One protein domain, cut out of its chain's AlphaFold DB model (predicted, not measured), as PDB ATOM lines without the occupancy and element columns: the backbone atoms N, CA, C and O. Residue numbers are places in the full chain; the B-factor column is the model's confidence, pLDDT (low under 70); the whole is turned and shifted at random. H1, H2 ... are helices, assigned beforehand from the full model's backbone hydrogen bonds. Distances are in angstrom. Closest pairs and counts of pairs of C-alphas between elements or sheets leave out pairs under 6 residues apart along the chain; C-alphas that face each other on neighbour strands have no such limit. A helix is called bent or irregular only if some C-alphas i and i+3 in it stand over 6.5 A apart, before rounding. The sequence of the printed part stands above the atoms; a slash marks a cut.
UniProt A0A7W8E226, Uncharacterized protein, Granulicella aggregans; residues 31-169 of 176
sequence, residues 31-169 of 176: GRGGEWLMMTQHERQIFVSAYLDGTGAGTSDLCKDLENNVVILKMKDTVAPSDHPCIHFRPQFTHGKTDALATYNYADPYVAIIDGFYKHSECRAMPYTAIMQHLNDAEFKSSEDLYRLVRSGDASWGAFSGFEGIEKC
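AT A GLANCE: This is residues 31 to 169 of the 176 residues of an uncharacterized protein of Granulicella aggregans (UniProt A0A7W8E226). A long helix, H2, runs out from a loose cluster of short helices, H1 and H3 to H6, and the link after it folds back toward them. Residues 71 to 83 stick out. The printed part has 139 residues with six named helices, H1 to H6 in order, and no named strand: all helix, under half of the residues in named elements. It is loose, radius of gyration of the C-alphas 17.8 A, spanning 57 by 38 by 21 A.

IN THESE COORDINATES: H2, residues 41 to 69, runs 41.6 A from C-alpha 41 at (111.550, 160.015, 194.844) to C-alpha 69 at (119.074, 166.513, 235.290). H1 is residues 33 to 38, H3 108 to 117, H4 128 to 133, H5 143 to 152 and H6 158 to 162, irregular, with C-alphas 159 and 162 7.1 A apart.

HOW THE PARTS SIT: H2 touches H3, the hub, with residues 44 to 48 alone; their closest C-alphas, Arg 44 and Val 111, are 6.5 A apart. H3 touches H5 at a steep tilt of 46 degrees, closest C-alphas Ile 113 and Ser 143, 4.7 A. H3 and H4 only just touch, with 3 pairs of C-alphas within 8 A, closest Ile 114 and Tyr 128, 7.0 A. H1 is close to but not clearly touching H2; H6 likewise to H4. Every O i to N i+4 pair is within hydrogen-bond range in H1 to H5; H6 has 0 of 1, and 0 of 2 O i to N i+3 pairs.

THE WHOLE: The farthest C-alphas, Asp 77 and Ser 121, are 56.8 A apart. The printed part has no cut; the link from H2 to H3 is long, 38 residues. Confidence is under 70 at 42 residues, among them 67 to 90.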
ATOM      1  N   GLY A  31     121.807 152.086 204.036       77.50
ATOM      2  CA  GLY A  31     122.321 153.444 204.141       77.50
ATOM      3  C   GLY A  31     123.216 153.916 203.004       77.50
ATOM      4  O   GLY A  31     123.681 155.041 203.099       77.50
ATOM      5  N   ARG A  32     123.517 153.121 201.967       85.62
ATOM      6  CA  ARG A  32     124.514 153.480 200.926       85.62
ATOM      7  C   ARG A  32     123.901 154.097 199.668       85.62
ATOM      8  O   ARG A  32     122.729 153.894 199.360       85.62
ATOM      9  N   GLY A  33     124.736 154.751 198.859       88.69
ATOM     10  CA  GLY A  33     124.332 155.344 197.580       88.69
ATOM     11  C   GLY A  33     123.687 154.367 196.596       88.69
ATOM     12  O   GLY A  33     122.784 154.746 195.862       88.69
ATOM     13  N   GLY A  34     124.088 153.091 196.598       88.94
ATOM     14  CA  GLY A  34     123.428 152.070 195.774       88.94
ATOM     15  C   GLY A  34     121.950 151.873 196.127       88.94
ATOM     16  O   GLY A  34     121.122 151.768 195.232       88.94
ATOM     17  N   GLU A  35     121.620 151.869 197.419       91.56
ATOM     18  CA  GLU A  35     120.244 151.765 197.912       91.56
ATOM     19  C   GLU A  35     119.460 153.048 197.630       91.56
ATOM     20  O   GLU A  35     118.371 152.990 197.065       91.56
ATOM     21  N   TRP A  36     120.067 154.205 197.905       94.44
ATOM     22  CA  TRP A  36     119.487 155.515 197.603       94.44
ATOM     23  C   TRP A  36     119.049 155.650 196.140       94.44
ATOM     24  O   TRP A  36     117.950 156.117 195.842       94.44
ATOM     25  N   LEU A  37     119.900 155.208 195.209       93.19
ATOM     26  CA  LEU A  37     119.624 155.275 193.773       93.19
ATOM     27  C   LEU A  37     118.511 154.313 193.325       93.19
ATOM     28  O   LEU A  37     117.906 154.556 192.284       93.19
ATOM     29  N   MET A  38     118.234 153.252 194.090       94.00
ATOM     30  CA  MET A  38     117.113 152.337 193.838       94.00
ATOM     31  C   MET A  38     115.790 152.848 194.420       94.00
ATOM     32  O   MET A  38     114.737 152.476 193.910       94.00
ATOM     33  N   MET A  39     115.837 153.699 195.451       93.75
ATOM     34  CA  MET A  39     114.646 154.329 196.022       93.75
ATOM     35  C   MET A  39     113.958 155.234 194.998       93.75
ATOM     36  O   MET A  39     114.602 155.966 194.239       93.75
ATOM     37  N   THR A  40     112.634 155.226 195.030       94.38
ATOM     38  CA  THR A  40     111.781 156.215 194.377       94.38
ATOM     39  C   THR A  40     111.954 157.596 195.017       94.38
ATOM     40  O   THR A  40     112.395 157.725 196.161       94.38
ATOM     41  N   GLN A  41     111.549 158.650 194.302       93.00
ATOM     42  CA  GLN A  41     111.550 160.015 194.844       93.00
ATOM     43  C   GLN A  41     110.775 160.104 196.169       93.00
ATOM     44  O   GLN A  41     111.230 160.741 197.116       93.00
ATOM     45  N   HIS A  42     109.631 159.422 196.245       89.69
ATOM     46  CA  HIS A  42     108.783 159.412 197.431       89.69
ATOM     47  C   HIS A  42     109.471 158.749 198.634       89.69
ATOM     48  O   HIS A  42     109.427 159.282 199.739       89.69
ATOM     49  N   GLU A  43     110.165 157.627 198.428       91.75
ATOM     50  CA  GLU A  43     110.917 156.944 199.491       91.75
ATOM     51  C   GLU A  43     112.079 157.801 200.014       91.75
ATOM     52  O   GLU A  43     112.293 157.864 201.225       91.75
ATOM     53  N   ARG A  44     112.784 158.523 199.131       93.44
ATOM     54  CA  ARG A  44     113.843 159.468 199.533       93.44
ATOM     55  C   ARG A  44     113.286 160.616 200.370       93.44
ATOM     56  O   ARG A  44     113.869 160.962 201.395       93.44
ATOM     57  N   GLN A  45     112.148 161.179 199.962       91.12
ATOM     58  CA  GLN A  45     111.458 162.226 200.718       91.12
ATOM     59  C   GLN A  45     111.021 161.724 202.099       91.12
ATOM     60  O   GLN A  45     111.285 162.400 203.088       91.12
ATOM     61  N   ILE A  46     110.424 160.527 202.190       89.69
ATOM     62  CA  ILE A  46     110.050 159.909 203.473       89.69
ATOM     63  C   ILE A  46     111.275 159.744 204.370       89.69
ATOM     64  O   ILE A  46     111.222 160.111 205.543       89.69
ATOM     65  N   PHE A  47     112.378 159.218 203.830       91.81
ATOM     66  CA  PHE A  47     113.608 159.046 204.595       91.81
ATOM     67  C   PHE A  47     114.122 160.380 205.150       91.81
ATOM     68  O   PHE A  47     114.402 160.477 206.344       91.81
ATOM     69  N   VAL A  48     114.236 161.407 204.303       91.75
ATOM     70  CA  VAL A  48     114.739 162.723 204.716       91.75
ATOM     71  C   VAL A  48     113.819 163.348 205.760       91.75
ATOM     72  O   VAL A  48     114.308 163.782 206.798       91.75
ATOM     73  N   SER A  49     112.503 163.342 205.542       88.06
ATOM     74  CA  SER A  49     111.535 163.841 206.522       88.06
ATOM     75  C   SER A  49     111.679 163.125 207.866       88.06
ATOM     76  O   SER A  49     111.845 163.774 208.894       88.06
ATOM     77  N   ALA A  50     111.743 161.789 207.865       86.75
ATOM     78  CA  ALA A  50     111.920 161.004 209.084       86.75
ATOM     79  C   ALA A  50     113.260 161.286 209.786       86.75
ATOM     80  O   ALA A  50     113.319 161.306 211.014       86.75
ATOM     81  N   TYR A  51     114.337 161.525 209.032       89.69
ATOM     82  CA  TYR A  51     115.633 161.913 209.591       89.69
ATOM     83  C   TYR A  51     115.556 163.277 210.291       89.69
ATOM     84  O   TYR A  51     116.069 163.443 211.401       89.69
ATOM     85  N   LEU A  52     114.914 164.253 209.649       86.69
ATOM     86  CA  LEU A  52     114.747 165.608 210.172       86.69
ATOM     87  C   LEU A  52     113.852 165.614 211.418       86.69
ATOM     88  O   LEU A  52     114.245 166.163 212.450       86.69
ATOM     89  N   ASP A  53     112.710 164.929 211.354       83.56
ATOM     90  CA  ASP A  53     111.793 164.749 212.481       83.56
ATOM     91  C   ASP A  53     112.478 164.015 213.640       83.56
ATOM     92  O   ASP A  53     112.404 164.454 214.787       83.56
ATOM     93  N   GLY A  54     113.212 162.936 213.349       82.81
ATOM     94  CA  GLY A  54     113.959 162.161 214.338       82.81
ATOM     95  C   GLY A  54     115.072 162.965 215.009       82.81
ATOM     96  O   GLY A  54     115.242 162.886 216.225       82.81
ATOM     97  N   THR A  55     115.788 163.797 214.251       82.12
ATOM     98  CA  THR A  55     116.808 164.701 214.806       82.12
ATOM     99  C   THR A  55     116.170 165.765 215.701       82.12
ATOM    100  O   THR A  55     116.662 166.040 216.800       82.12
ATOM    101  N   GLY A  56     115.034 166.325 215.276       78.06
ATOM    102  CA  GLY A  56     114.250 167.263 216.077       78.06
ATOM    103  C   GLY A  56     113.736 166.642 217.378       78.06
ATOM    104  O   GLY A  56     113.910 167.233 218.446       78.06
ATOM    105  N   ALA A  57     113.158 165.441 217.305       77.44
ATOM    106  CA  ALA A  57     112.639 164.698 218.452       77.44
ATOM    107  C   ALA A  57     113.756 164.303 219.426       77.44
ATOM    108  O   ALA A  57     113.685 164.652 220.601       77.44
ATOM    109  N   GLY A  58     114.832 163.685 218.931       77.62
ATOM    110  CA  GLY A  58     115.970 163.281 219.756       77.62
ATOM    111  C   GLY A  58     116.630 164.462 220.465       77.62
ATOM    112  O   GLY A  58     116.958 164.369 221.647       77.62
ATOM    113  N   THR A  59     116.747 165.616 219.798       75.50
ATOM    114  CA  THR A  59     117.282 166.809 220.467       75.50
ATOM    115  C   THR A  59     116.287 167.432 221.447       75.50
ATOM    116  O   THR A  59     116.691 168.047 222.432       75.50
ATOM    117  N   SER A  60     114.982 167.282 221.209       74.56
ATOM    118  CA  SER A  60     113.943 167.662 222.172       74.56
ATOM    119  C   SER A  60     114.024 166.832 223.447       74.56
ATOM    120  O   SER A  60     113.986 167.393 224.539       74.56
ATOM    121  N   ASP A  61     114.205 165.522 223.315       77.19
ATOM    122  CA  ASP A  61     114.277 164.615 224.457       77.19
ATOM    123  C   ASP A  61     115.587 164.781 225.233       77.19
ATOM    124  O   ASP A  61     115.538 164.947 226.449       77.19
ATOM    125  N   LEU A  62     116.732 164.911 224.545       74.81
ATOM    126  CA  LEU A  62     118.001 165.269 225.192       74.81
ATOM    127  C   LEU A  62     117.878 166.580 225.978       74.81
ATOM    128  O   LEU A  62     118.409 166.713 227.076       74.81
ATOM    129  N   CYS A  63     117.159 167.551 225.420       74.50
ATOM    130  CA  CYS A  63     116.918 168.826 226.072       74.50
ATOM    131  C   CYS A  63     116.082 168.716 227.338       74.50
ATOM    132  O   CYS A  63     116.468 169.276 228.361       74.50
ATOM    133  N   LYS A  64     114.977 167.969 227.291       73.81
ATOM    134  CA  LYS A  64     114.159 167.701 228.478       73.81
ATOM    135  C   LYS A  64     114.971 166.971 229.543       73.81
ATOM    136  O   LYS A  64     114.896 167.324 230.715       73.81
ATOM    137  N   ASP A  65     115.779 165.991 229.148       74.69
ATOM    138  CA  ASP A  65     116.636 165.260 230.075       74.69
ATOM    139  C   ASP A  65     117.692 166.168 230.699       74.69
ATOM    140  O   ASP A  65     117.916 166.099 231.906       74.69
ATOM    141  N   LEU A  66     118.309 167.064 229.929       71.00
ATOM    142  CA  LEU A  66     119.218 168.068 230.475       71.00
ATOM    143  C   LEU A  66     118.479 169.023 231.417       71.00
ATOM    144  O   LEU A  66     118.946 169.242 232.521       71.00
ATOM    145  N   GLU A  67     117.302 169.537 231.073       69.62
ATOM    146  CA  GLU A  67     116.513 170.399 231.969       69.62
ATOM    147  C   GLU A  67     116.143 169.708 233.293       69.62
ATOM    148  O   GLU A  67     116.195 170.326 234.362       69.62
ATOM    149  N   ASN A  68     115.828 168.413 233.230       67.38
ATOM    150  CA  ASN A  68     115.471 167.599 234.389       67.38
ATOM    151  C   ASN A  68     116.690 167.206 235.240       67.38
ATOM    152  O   ASN A  68     116.586 167.146 236.465       67.38
ATOM    153  N   ASN A  69     117.850 166.967 234.617       62.50
ATOM    154  CA  ASN A  69     119.074 166.513 235.290       62.50
ATOM    155  C   ASN A  69     120.050 167.654 235.637       62.50
ATOM    156  O   ASN A  69     120.919 167.489 236.496       62.50
ATOM    157  N   VAL A  70     119.885 168.847 235.059       56.16
ATOM    158  CA  VAL A  70     120.593 170.091 235.419       56.16
ATOM    159  C   VAL A  70     119.971 170.673 236.699       56.16
ATOM    160  O   VAL A  70     119.580 171.829 236.810       56.16
ATOM    161  N   VAL A  71     119.898 169.848 237.741       50.94
ATOM    162  CA  VAL A  71     119.789 170.305 239.133       50.94
ATOM    163  C   VAL A  71     121.136 170.899 239.590       50.94
ATOM    164  O   VAL A  71     121.179 171.706 240.510       50.94
ATOM    165  N   ILE A  72     122.233 170.588 238.886       49.41
ATOM    166  CA  ILE A  72     123.606 170.957 239.268       49.41
ATOM    167  C   ILE A  72     123.978 172.413 238.903       49.41
ATOM    168  O   ILE A  72     124.848 172.989 239.550       49.41
ATOM    169  N   LEU A  73     123.304 173.067 237.940       48.81
ATOM    170  CA  LEU A  73     123.556 174.485 237.596       48.81
ATOM    171  C   LEU A  73     122.549 175.474 238.213       48.81
ATOM    172  O   LEU A  73     122.724 176.684 238.076       48.81
ATOM    173  N   LYS A  74     121.538 174.996 238.954       50.19
ATOM    174  CA  LYS A  74     120.509 175.833 239.609       50.19
ATOM    175  C   LYS A  74     121.017 176.668 240.800       50.19
ATOM    176  O   LYS A  74     120.216 177.280 241.490       50.19
ATOM    177  N   MET A  75     122.330 176.720 241.040       52.00
ATOM    178  CA  MET A  75     122.956 177.602 242.038       52.00
ATOM    179  C   MET A  75     123.285 179.012 241.514       52.00
ATOM    180  O   MET A  75     123.784 179.837 242.272       52.00
ATOM    181  N   LYS A  76     123.024 179.314 240.235       52.88
ATOM    182  CA  LYS A  76     123.022 180.695 239.732       52.88
ATOM    183  C   LYS A  76     121.579 181.186 239.663       52.88
ATOM    184  O   LYS A  76     120.818 180.715 238.825       52.88
ATOM    185  N   ASP A  77     121.232 182.155 240.506       53.06
ATOM    186  CA  ASP A  77     119.873 182.703 240.680       53.06
ATOM    187  C   ASP A  77     119.254 183.357 239.427       53.06
ATOM    188  O   ASP A  77     118.096 183.767 239.434       53.06
ATOM    189  N   THR A  78     119.985 183.427 238.320       53.91
ATOM    190  CA  THR A  78     119.501 183.939 237.036       53.91
ATOM    191  C   THR A  78     120.169 183.171 235.905       53.91
ATOM    192  O   THR A  78     121.281 183.504 235.496       53.91
ATOM    193  N   VAL A  79     119.495 182.137 235.404       54.47
ATOM    194  CA  VAL A  79     119.792 181.549 234.092       54.47
ATOM    195  C   VAL A  79     119.139 182.474 233.065       54.47
ATOM    196  O   VAL A  79     117.911 182.572 233.026       54.47
ATOM    197  N   ALA A  80     119.928 183.218 232.286       56.78
ATOM    198  CA  ALA A  80     119.366 184.008 231.194       56.78
ATOM    199  C   ALA A  80     118.748 183.056 230.151       56.78
ATOM    200  O   ALA A  80     119.206 181.921 230.030       56.78
ATOM    201  N   PRO A  81     117.751 183.472 229.346       54.00
ATOM    202  CA  PRO A  81     117.227 182.627 228.271       54.00
ATOM    203  C   PRO A  81     118.334 182.088 227.351       54.00
ATOM    204  O   PRO A  81     118.245 180.950 226.917       54.00
ATOM    205  N   SER A  82     119.406 182.859 227.130       54.28
ATOM    206  CA  SER A  82     120.615 182.462 226.390       54.28
ATOM    207  C   SER A  82     121.467 181.378 227.063       54.28
ATOM    208  O   SER A  82     122.249 180.728 226.383       54.28
ATOM    209  N   ASP A  83     121.320 181.173 228.372       53.12
ATOM    210  CA  ASP A  83     122.050 180.165 229.147       53.12
ATOM    211  C   ASP A  83     121.327 178.806 229.148       53.12
ATOM    212  O   ASP A  83     121.781 177.861 229.800       53.12
ATOM    213  N   HIS A  84     120.204 178.676 228.421       58.25
ATOM    214  CA  HIS A  84     119.573 177.375 228.238       58.25
ATOM    215  C   HIS A  84     120.525 176.473 227.443       58.25
ATOM    216  O   HIS A  84     120.838 176.788 226.288       58.25
ATOM    217  N   PRO A  85     120.925 175.307 227.986       57.38
ATOM    218  CA  PRO A  85     121.861 174.398 227.316       57.38
ATOM    219  C   PRO A  85     121.356 173.944 225.934       57.38
ATOM    220  O   PRO A  85     122.123 173.502 225.088       57.38
ATOM    221  N   CYS A  86     120.064 174.118 225.674       63.72
ATOM    222  CA  CYS A  86     119.372 173.699 224.468       63.72
ATOM    223  C   CYS A  86     119.420 174.652 223.277       63.72
ATOM    224  O   CYS A  86     119.084 174.223 222.173       63.72
ATOM    225  N   ILE A  87     119.828 175.911 223.460       57.28
ATOM    226  CA  ILE A  87     119.893 176.874 222.348       57.28
ATOM    227  C   ILE A  87     121.064 176.554 221.410       57.28
ATOM    228  O   ILE A  87     120.960 176.761 220.203       57.28
ATOM    229  N   HIS A  88     122.146 175.978 221.940       57.12
ATOM    230  CA  HIS A  88     123.377 175.719 221.186       57.12
ATOM    231  C   HIS A  88     123.541 174.273 220.691       57.12
ATOM    232  O   HIS A  88     124.453 174.004 219.919       57.12
ATOM    233  N   PHE A  89     122.671 173.342 221.101       60.66
ATOM    234  CA  PHE A  89     122.855 171.902 220.849       60.66
ATOM    235  C   PHE A  89     122.065 171.332 219.661       60.66
ATOM    236  O   PHE A  89     122.131 170.131 219.413       60.66
ATOM    237  N   ARG A  90     121.306 172.154 218.927       65.25
ATOM    238  CA  ARG A  90     120.424 171.688 217.844       65.25
ATOM    239  C   ARG A  90     121.041 171.942 216.470       65.25
ATOM    240  O   ARG A  90     121.096 173.107 216.074       65.25
ATOM    241  N   PRO A  91     121.420 170.896 215.709       72.88
ATOM    242  CA  PRO A  91     121.604 171.039 214.271       72.88
ATOM    243  C   PRO A  91     120.296 171.576 213.686       72.88
ATOM    244  O   PRO A  91     119.230 170.981 213.868       72.88
ATOM    245  N   GLN A  92     120.360 172.745 213.057       80.12
ATOM    246  CA  GLN A  92     119.202 173.344 212.406       80.12
ATOM    247  C   GLN A  92     119.145 172.868 210.957       80.12
ATOM    248  O   GLN A  92     120.179 172.654 210.333       80.12
ATOM    249  N   PHE A  93     117.935 172.655 210.453       82.62
ATOM    250  CA  PHE A  93     117.674 172.209 209.085       82.62
ATOM    251  C   PHE A  93     116.604 173.112 208.467       82.62
ATOM    252  O   PHE A  93     115.511 172.670 208.098       82.62
ATOM    253  N   THR A  94     116.875 174.414 208.429       79.62
ATOM    254  CA  THR A  94     115.928 175.423 207.950       79.62
ATOM    255  C   THR A  94     115.923 175.573 206.439       79.62
ATOM    256  O   THR A  94     114.917 176.032 205.911       79.62
ATOM    257  N   HIS A  95     116.942 175.087 205.722       77.81
ATOM    258  CA  HIS A  95     116.952 175.089 204.251       77.81
ATOM    259  C   HIS A  95     115.782 174.321 203.616       77.81
ATOM    260  O   HIS A  95     115.413 174.597 202.477       77.81
ATOM    261  N   GLY A  96     115.178 173.390 204.356       66.62
ATOM    262  CA  GLY A  96     113.941 172.711 203.977       66.62
ATOM    263  C   GLY A  96     112.671 173.521 204.238       66.62
ATOM    264  O   GLY A  96     111.651 173.302 203.599       66.62
ATOM    265  N   LYS A  97     112.678 174.467 205.175       63.31
ATOM    266  CA  LYS A  97     111.473 175.223 205.527       63.31
ATOM    267  C   LYS A  97     111.171 176.224 204.416       63.31
ATOM    268  O   LYS A  97     111.765 177.293 204.359       63.31
ATOM    269  N   THR A  98     110.248 175.877 203.527       53.53
ATOM    270  CA  THR A  98     109.669 176.832 202.589       53.53
ATOM    271  C   THR A  98     108.470 177.511 203.247       53.53
ATOM    272  O   THR A  98     107.671 176.869 203.928       53.53
ATOM    273  N   ASP A  99     108.311 178.817 203.020       48.72
ATOM    274  CA  ASP A  99     107.163 179.603 203.507       48.72
ATOM    275  C   ASP A  99     105.815 179.114 202.926       48.72
ATOM    276  O   ASP A  99     104.734 179.524 203.352       48.72
ATOM    277  N   ALA A 100     105.870 178.215 201.941       44.03
ATOM    278  CA  ALA A 100     104.733 177.640 201.250       44.03
ATOM    279  C   ALA A 100     104.325 176.302 201.884       44.03
ATOM    280  O   ALA A 100     104.809 175.252 201.479       44.03
ATOM    281  N   LEU A 101     103.366 176.372 202.813       43.22
ATOM    282  CA  LEU A 101     102.584 175.255 203.365       43.22
ATOM    283  C   LEU A 101     103.420 174.161 204.053       43.22
ATOM    284  O   LEU A 101     104.167 173.413 203.431       43.22
ATOM    285  N   ALA A 102     103.182 173.999 205.355       48.06
ATOM    286  CA  ALA A 102     103.848 173.082 206.286       48.06
ATOM    287  C   ALA A 102     103.810 171.574 205.933       48.06
ATOM    288  O   ALA A 102     104.133 170.748 206.781       48.06
ATOM    289  N   THR A 103     103.399 171.189 204.724       50.56
ATOM    290  CA  THR A 103     102.948 169.826 204.443       50.56
ATOM    291  C   THR A 103     103.617 169.136 203.263       50.56
ATOM    292  O   THR A 103     103.412 167.932 203.172       50.56
ATOM    293  N   TYR A 104     104.378 169.795 202.370       49.31
ATOM    294  CA  TYR A 104     104.792 169.079 201.146       49.31
ATOM    295  C   TYR A 104     106.277 168.966 200.795       49.31
ATOM    296  O   TYR A 104     106.679 167.856 200.478       49.31
ATOM    297  N   ASN A 105     107.130 169.988 200.892       61.94
ATOM    298  CA  ASN A 105     108.437 169.885 200.210       61.94
ATOM    299  C   ASN A 105     109.663 170.213 201.068       61.94
ATOM    300  O   ASN A 105     110.718 170.538 200.526       61.94
ATOM    301  N   TYR A 106     109.583 170.087 202.397       77.56
ATOM    302  CA  TYR A 106     110.739 170.441 203.229       77.56
ATOM    303  C   TYR A 106     111.919 169.463 203.130       77.56
ATOM    304  O   TYR A 106     113.045 169.802 203.491       77.56
ATOM    305  N   ALA A 107     111.683 168.271 202.582       84.31
ATOM    306  CA  ALA A 107     112.721 167.295 202.279       84.31
ATOM    307  C   ALA A 107     113.467 167.575 200.957       84.31
ATOM    308  O   ALA A 107     114.618 167.162 200.810       84.31
ATOM    309  N   ASP A 108     112.840 168.269 199.999       87.00
ATOM    310  CA  ASP A 108     113.330 168.369 198.615       87.00
ATOM    311  C   ASP A 108     114.739 168.960 198.477       87.00
ATOM    312  O   ASP A 108     115.534 168.391 197.723       87.00
ATOM    313  N   PRO A 109     115.109 170.037 199.199       88.94
ATOM    314  CA  PRO A 109     116.453 170.600 199.093       88.94
ATOM    315  C   PRO A 109     117.540 169.591 199.473       88.94
ATOM    316  O   PRO A 109     118.575 169.508 198.812       88.94
ATOM    317  N   TYR A 110     117.288 168.771 200.495       91.81
ATOM    318  CA  TYR A 110     118.232 167.754 200.951       91.81
ATOM    319  C   TYR A 110     118.281 166.560 199.998       91.81
ATOM    320  O   TYR A 110     119.372 166.100 199.656       91.81
ATOM    321  N   VAL A 111     117.123 166.098 199.504       93.75
ATOM    322  CA  VAL A 111     117.061 165.032 198.488       93.75
ATOM    323  C   VAL A 111     117.856 165.436 197.245       93.75
ATOM    324  O   VAL A 111     118.669 164.650 196.766       93.75
ATOM    325  N   ALA A 112     117.697 166.676 196.770       93.31
ATOM    326  CA  ALA A 112     118.409 167.183 195.599       93.31
ATOM    327  C   ALA A 112     119.937 167.201 195.789       93.31
ATOM    328  O   ALA A 112     120.679 166.866 194.862       93.31
ATOM    329  N   ILE A 113     120.418 167.559 196.983       94.44
ATOM    330  CA  ILE A 113     121.853 167.552 197.296       94.44
ATOM    331  C   ILE A 113     122.402 166.125 197.302       94.44
ATOM    332  O   ILE A 113     123.444 165.875 196.693       94.44
ATOM    333  N   ILE A 114     121.699 165.185 197.940       95.25
ATOM    334  CA  ILE A 114     122.119 163.779 198.004       95.25
ATOM    335  C   ILE A 114     122.091 163.139 196.606       95.25
ATOM    336  O   ILE A 114     123.042 162.457 196.217       95.25
ATOM    337  N   ASP A 115     121.054 163.413 195.810       96.19
ATOM    338  CA  ASP A 115     120.962 162.975 194.413       96.19
ATOM    339  C   ASP A 115     122.120 163.522 193.573       96.19
ATOM    340  O   ASP A 115     122.730 162.787 192.792       96.19
ATOM    341  N   GLY A 116     122.449 164.807 193.740       95.62
ATOM    342  CA  GLY A 116     123.599 165.431 193.093       95.62
ATOM    343  C   GLY A 116     124.917 164.775 193.501       95.62
ATOM    344  O   GLY A 116     125.735 164.465 192.639       95.62
ATOM    345  N   PHE A 117     125.097 164.500 194.793       95.06
ATOM    346  CA  PHE A 117     126.304 163.877 195.330       95.06
ATOM    347  C   PHE A 117     126.542 162.479 194.740       95.06
ATOM    348  O   PHE A 117     127.652 162.161 194.316       95.06
ATOM    349  N   TYR A 118     125.502 161.645 194.625       95.19
ATOM    350  CA  TYR A 118     125.640 160.278 194.101       95.19
ATOM    351  C   TYR A 118     125.783 160.169 192.576       95.19
ATOM    352  O   TYR A 118     125.951 159.054 192.053       95.19
ATOM    353  N   LYS A 119     125.804 161.297 191.851       94.88
ATOM    354  CA  LYS A 119     126.290 161.330 190.461       94.88
ATOM    355  C   LYS A 119     127.775 160.954 190.379       94.88
ATOM    356  O   LYS A 119     128.184 160.353 189.386       94.88
ATOM    357  N   HIS A 120     128.543 161.198 191.443       93.25
ATOM    358  CA  HIS A 120     129.937 160.768 191.587       93.25
ATOM    359  C   HIS A 120     130.000 159.286 191.974       93.25
ATOM    360  O   HIS A 120     129.816 158.899 193.131       93.25
ATOM    361  N   SER A 121     130.191 158.420 190.977       92.38
ATOM    362  CA  SER A 121     130.043 156.965 191.129       92.38
ATOM    363  C   SER A 121     131.004 156.331 192.144       92.38
ATOM    364  O   SER A 121     130.641 155.369 192.823       92.38
ATOM    365  N   GLU A 122     132.196 156.902 192.299       90.44
ATOM    366  CA  GLU A 122     133.216 156.512 193.270       90.44
ATOM    367  C   GLU A 122     132.802 156.789 194.721       90.44
ATOM    368  O   GLU A 122     133.342 156.187 195.645       90.44
ATOM    369  N   CYS A 123     131.802 157.652 194.920       90.25
ATOM    370  CA  CYS A 123     131.296 158.051 196.225       90.25
ATOM    371  C   CYS A 123     130.039 157.301 196.670       90.25
ATOM    372  O   CYS A 123     129.522 157.548 197.756       90.25
ATOM    373  N   ARG A 124     129.566 156.313 195.901       91.31
ATOM    374  CA  ARG A 124     128.355 155.534 196.234       91.31
ATOM    375  C   ARG A 124     128.484 154.642 197.468       91.31
ATOM    376  O   ARG A 124     127.471 154.164 197.976       91.31
ATOM    377  N   ALA A 125     129.704 154.392 197.940       88.31
ATOM    378  CA  ALA A 125     129.937 153.702 199.206       88.31
ATOM    379  C   ALA A 125     129.656 154.598 200.425       88.31
ATOM    380  O   ALA A 125     129.461 154.073 201.520       88.31
ATOM    381  N   MET A 126     129.614 155.924 200.235       88.06
ATOM    382  CA  MET A 126     129.282 156.869 201.295       88.06
ATOM    383  C   MET A 126     127.845 156.642 201.777       88.06
ATOM    384  O   MET A 126     126.965 156.439 200.936       88.06
ATOM    385  N   PRO A 127     127.589 156.648 203.095       89.25
ATOM    386  CA  PRO A 127     126.241 156.518 203.611       89.25
ATOM    387  C   PRO A 127     125.457 157.828 203.521       89.25
ATOM    388  O   PRO A 127     125.955 158.878 203.924       89.25
ATOM    389  N   TYR A 128     124.200 157.785 203.074       91.12
ATOM    390  CA  TYR A 128     123.356 158.984 202.997       91.12
ATOM    391  C   TYR A 128     123.006 159.550 204.380       91.12
ATOM    392  O   TYR A 128     122.763 160.744 204.503       91.12
ATOM    393  N   THR A 129     123.059 158.738 205.439       88.88
ATOM    394  CA  THR A 129     122.957 159.212 206.829       88.88
ATOM    395  C   THR A 129     124.159 160.054 207.249       88.88
ATOM    396  O   THR A 129     123.976 161.045 207.950       88.88
ATOM    397  N   ALA A 130     125.369 159.691 206.807       87.00
ATOM    398  CA  ALA A 130     126.578 160.477 207.041       87.00
ATOM    399  C   ALA A 130     126.522 161.788 206.250       87.00
ATOM    400  O   ALA A 130     126.823 162.845 206.789       87.00
ATOM    401  N   ILE A 131     126.041 161.737 205.001       90.00
ATOM    402  CA  ILE A 131     125.793 162.941 204.201       90.00
ATOM    403  C   ILE A 131     124.833 163.889 204.930       90.00
ATOM    404  O   ILE A 131     125.159 165.060 205.094       90.00
ATOM    405  N   MET A 132     123.693 163.386 205.419       89.50
ATOM    406  CA  MET A 132     122.687 164.199 206.115       89.50
ATOM    407  C   MET A 132     123.237 164.966 207.325       89.50
ATOM    408  O   MET A 132     122.796 166.087 207.570       89.50
ATOM    409  N   GLN A 133     124.220 164.421 208.053       86.12
ATOM    410  CA  GLN A 133     124.836 165.109 209.200       86.12
ATOM    411  C   GLN A 133     125.502 166.435 208.801       86.12
ATOM    412  O   GLN A 133     125.472 167.389 209.578       86.12
ATOM    413  N   HIS A 134     126.027 166.512 207.575       86.38
ATOM    414  CA  HIS A 134     126.704 167.685 207.018       86.38
ATOM    415  C   HIS A 134     125.763 168.623 206.243       86.38
ATOM    416  O   HIS A 134     126.216 169.602 205.657       86.38
ATOM    417  N   LEU A 135     124.454 168.342 206.218       88.94
ATOM    418  CA  LEU A 135     123.450 169.195 205.568       88.94
ATOM    419  C   LEU A 135     122.654 170.053 206.561       88.94
ATOM    420  O   LEU A 135     121.596 170.568 206.217       88.94
ATOM    421  N   ASN A 136     123.145 170.210 207.788       87.62
ATOM    422  CA  ASN A 136     122.600 171.188 208.726       87.62
ATOM    423  C   ASN A 136     122.982 172.622 208.306       87.62
ATOM    424  O   ASN A 136     123.937 172.817 207.562       87.62
ATOM    425  N   ASP A 137     122.280 173.632 208.812       84.00
ATOM    426  CA  ASP A 137     122.440 175.038 208.414       84.00
ATOM    427  C   ASP A 137     123.859 175.595 208.647       84.00
ATOM    428  O   ASP A 137     124.283 176.509 207.944       84.00
ATOM    429  N   ALA A 138     124.618 175.051 209.606       82.69
ATOM    430  CA  ALA A 138     125.996 175.481 209.859       82.69
ATOM    431  C   ALA A 138     126.986 174.942 208.811       82.69
ATOM    432  O   ALA A 138     128.037 175.541 208.580       82.69
ATOM    433  N   GLU A 139     126.656 173.819 208.175       82.50
ATOM    434  CA  GLU A 139     127.535 173.110 207.241       82.50
ATOM    435  C   GLU A 139     126.950 172.967 205.835       82.50
ATOM    436  O   GLU A 139     127.613 172.393 204.970       82.50
ATOM    437  N   PHE A 140     125.760 173.525 205.594       82.56
ATOM    438  CA  PHE A 140     124.986 173.335 204.377       82.56
ATOM    439  C   PHE A 140     125.822 173.631 203.131       82.56
ATOM    440  O   PHE A 140     126.431 174.694 202.976       82.56
ATOM    441  N   LYS A 141     125.866 172.652 202.230       83.88
ATOM    442  CA  LYS A 141     126.725 172.640 201.047       83.88
ATOM    443  C   LYS A 141     125.928 172.215 199.831       83.88
ATOM    444  O   LYS A 141     125.020 171.392 199.926       83.88
ATOM    445  N   SER A 142     126.310 172.740 198.669       90.88
ATOM    446  CA  SER A 142     125.859 172.161 197.404       90.88
ATOM    447  C   SER A 142     126.403 170.735 197.241       90.88
ATOM    448  O   SER A 142     127.359 170.335 197.912       90.88
ATOM    449  N   SER A 143     125.837 169.963 196.310       93.00
ATOM    450  CA  SER A 143     126.300 168.599 196.026       93.00
ATOM    451  C   SER A 143     127.788 168.527 195.662       93.00
ATOM    452  O   SER A 143     128.487 167.617 196.099       93.00
ATOM    453  N   GLU A 144     128.281 169.500 194.892       93.12
ATOM    454  CA  GLU A 144     129.683 169.563 194.464       93.12
ATOM    455  C   GLU A 144     130.608 170.004 195.598       93.12
ATOM    456  O   GLU A 144     131.721 169.497 195.728       93.12
ATOM    457  N   ASP A 145     130.162 170.922 196.455       90.50
ATOM    458  CA  ASP A 145     130.928 171.321 197.641       90.50
ATOM    459  C   ASP A 145     131.065 170.160 198.621       90.50
ATOM    460  O   ASP A 145     132.146 169.932 199.164       90.50
ATOM    461  N   LEU A 146     129.985 169.400 198.807       89.94
ATOM    462  CA  LEU A 146     129.989 168.199 199.626       89.94
ATOM    463  C   LEU A 146     130.933 167.140 199.041       89.94
ATOM    464  O   LEU A 146     131.760 166.598 199.768       89.94
ATOM    465  N   TYR A 147     130.871 166.885 197.731       90.56
ATOM    466  CA  TYR A 147     131.806 165.983 197.052       90.56
ATOM    467  C   TYR A 147     133.266 166.397 197.265       90.56
ATOM    468  O   TYR A 147     134.087 165.576 197.681       90.56
ATOM    469  N   ARG A 148     133.589 167.681 197.060       89.38
ATOM    470  CA  ARG A 148     134.944 168.214 197.275       89.38
ATOM    471  C   ARG A 148     135.411 168.062 198.722       89.38
ATOM    472  O   ARG A 148     136.556 167.671 198.937       89.38
ATOM    473  N   LEU A 149     134.530 168.312 199.691       85.31
ATOM    474  CA  LEU A 149     134.815 168.125 201.116       85.31
ATOM    475  C   LEU A 149     135.109 166.658 201.454       85.31
ATOM    476  O   LEU A 149     136.056 166.362 202.180       85.31
ATOM    477  N   VAL A 150     134.316 165.721 200.923       85.94
ATOM    478  CA  VAL A 150     134.579 164.290 201.130       85.94
ATOM    479  C   VAL A 150     135.933 163.934 200.533       85.94
ATOM    480  O   VAL A 150     136.757 163.327 201.212       85.94
ATOM    481  N   ARG A 151     136.204 164.362 199.297       85.44
ATOM    482  CA  ARG A 151     137.465 164.072 198.606       85.44
ATOM    483  C   ARG A 151     138.689 164.593 199.343       85.44
ATOM    484  O   ARG A 151     139.688 163.874 199.366       85.44
ATOM    485  N   SER A 152     138.627 165.794 199.920       81.81
ATOM    486  CA  SER A 152     139.763 166.358 200.656       81.81
ATOM    487  C   SER A 152     140.074 165.554 201.917       81.81
ATOM    488  O   SER A 152     141.230 165.425 202.304       81.81
ATOM    489  N   GLY A 153     139.056 164.920 202.510       72.06
ATOM    490  CA  GLY A 153     139.204 164.160 203.747       72.06
ATOM    491  C   GLY A 153     139.373 165.043 204.983       72.06
ATOM    492  O   GLY A 153     139.642 164.505 206.051       72.06
ATOM    493  N   ASP A 154     139.185 166.360 204.846       67.75
ATOM    494  CA  ASP A 154     139.321 167.329 205.943       67.75
ATOM    495  C   ASP A 154     138.156 167.255 206.941       67.75
ATOM    496  O   ASP A 154     138.266 167.711 208.078       67.75
ATOM    497  N   ALA A 155     137.027 166.677 206.528       64.19
ATOM    498  CA  ALA A 155     135.879 166.460 207.396       64.19
ATOM    499  C   ALA A 155     136.007 165.152 208.194       64.19
ATOM    500  O   ALA A 155     136.357 164.093 207.665       64.19
ATOM    501  N   SER A 156     135.663 165.223 209.481       66.81
ATOM    502  CA  SER A 156     135.468 164.048 210.328       66.81
ATOM    503  C   SER A 156     134.138 163.388 209.967       66.81
ATOM    504  O   SER A 156     133.087 163.776 210.468       66.81
ATOM    505  N   TRP A 157     134.184 162.355 209.126       72.50
ATOM    506  CA  TRP A 157     133.016 161.559 208.721       72.50
ATOM    507  C   TRP A 157     132.558 160.566 209.811       72.50
ATOM    508  O   TRP A 157     131.999 159.514 209.509       72.50
ATOM    509  N   GLY A 158     132.836 160.863 211.086       64.31
ATOM    510  CA  GLY A 158     132.422 160.073 212.248       64.31
ATOM    511  C   GLY A 158     132.827 158.595 212.194       64.31
ATOM    512  O   GLY A 158     133.896 158.230 211.707       64.31
ATOM    513  N   ALA A 159     131.936 157.723 212.676       62.00
ATOM    514  CA  ALA A 159     132.114 156.267 212.678       62.00
ATOM    515  C   ALA A 159     132.125 155.633 211.269       62.00
ATOM    516  O   ALA A 159     132.265 154.416 211.143       62.00
ATOM    517  N   PHE A 160     131.973 156.432 210.206       66.75
ATOM    518  CA  PHE A 160     131.843 155.944 208.839       66.75
ATOM    519  C   PHE A 160     133.179 155.843 208.089       66.75
ATOM    520  O   PHE A 160     133.220 155.308 206.989       66.75
ATOM    521  N   SER A 161     134.308 156.239 208.680       64.44
ATOM    522  CA  SER A 161     135.629 156.149 208.035       64.44
ATOM    523  C   SER A 161     136.147 154.717 207.786       64.44
ATOM    524  O   SER A 161     137.177 154.558 207.138       64.44
ATOM    525  N   GLY A 162     135.472 153.685 208.308       63.84
ATOM    526  CA  GLY A 162     135.875 152.275 208.207       63.84
ATOM    527  C   GLY A 162     135.065 151.417 207.227       63.84
ATOM    528  O   GLY A 162     135.277 150.206 207.178       63.84
ATOM    529  N   PHE A 163     134.120 151.988 206.474       71.31
ATOM    530  CA  PHE A 163     133.346 151.195 205.514       71.31
ATOM    531  C   PHE A 163     134.139 150.914 204.240       71.31
ATOM    532  O   PHE A 163     134.664 151.820 203.598       71.31
ATOM    533  N   GLU A 164     134.129 149.649 203.831       74.12
ATOM    534  CA  GLU A 164     134.724 149.212 202.571       74.12
ATOM    535  C   GLU A 164     134.167 150.002 201.374       74.12
ATOM    536  O   GLU A 164     132.949 150.101 201.182       74.12
ATOM    537  N   GLY A 165     135.071 150.534 200.551       73.69
ATOM    538  CA  GLY A 165     134.762 151.275 199.335       73.69
ATOM    539  C   GLY A 165     134.665 152.785 199.537       73.69
ATOM    540  O   GLY A 165     134.692 153.511 198.543       73.69
ATOM    541  N   ILE A 166     134.571 153.279 200.777       78.69
ATOM    542  CA  ILE A 166     134.532 154.721 201.057       78.69
ATOM    543  C   ILE A 166     135.866 155.387 200.710       78.69
ATOM    544  O   ILE A 166     135.889 156.527 200.246       78.69
ATOM    545  N   GLU A 167     136.974 154.660 200.837       80.12
ATOM    546  CA  GLU A 167     138.306 155.131 200.468       80.12
ATOM    547  C   GLU A 167     138.423 155.537 198.997       80.12
ATOM    548  O   GLU A 167     139.268 156.360 198.660       80.12
ATOM    549  N   LYS A 168     137.552 155.015 198.123       82.81
ATOM    550  CA  LYS A 168     137.501 155.398 196.704       82.81
ATOM    551  C   LYS A 168     136.950 156.809 196.498       82.81
ATOM    552  O   LYS A 168     137.294 157.462 195.511       82.81
ATOM    553  N   CYS A 169     136.111 157.267 197.423       84.75
ATOM    554  CA  CYS A 169     135.575 158.620 197.426       84.75
ATOM    555  C   CYS A 169     136.612 159.622 197.945       84.75
ATOM    556  O   CYS A 169     136.737 160.725 197.416       84.75
TER     557      CYS A 169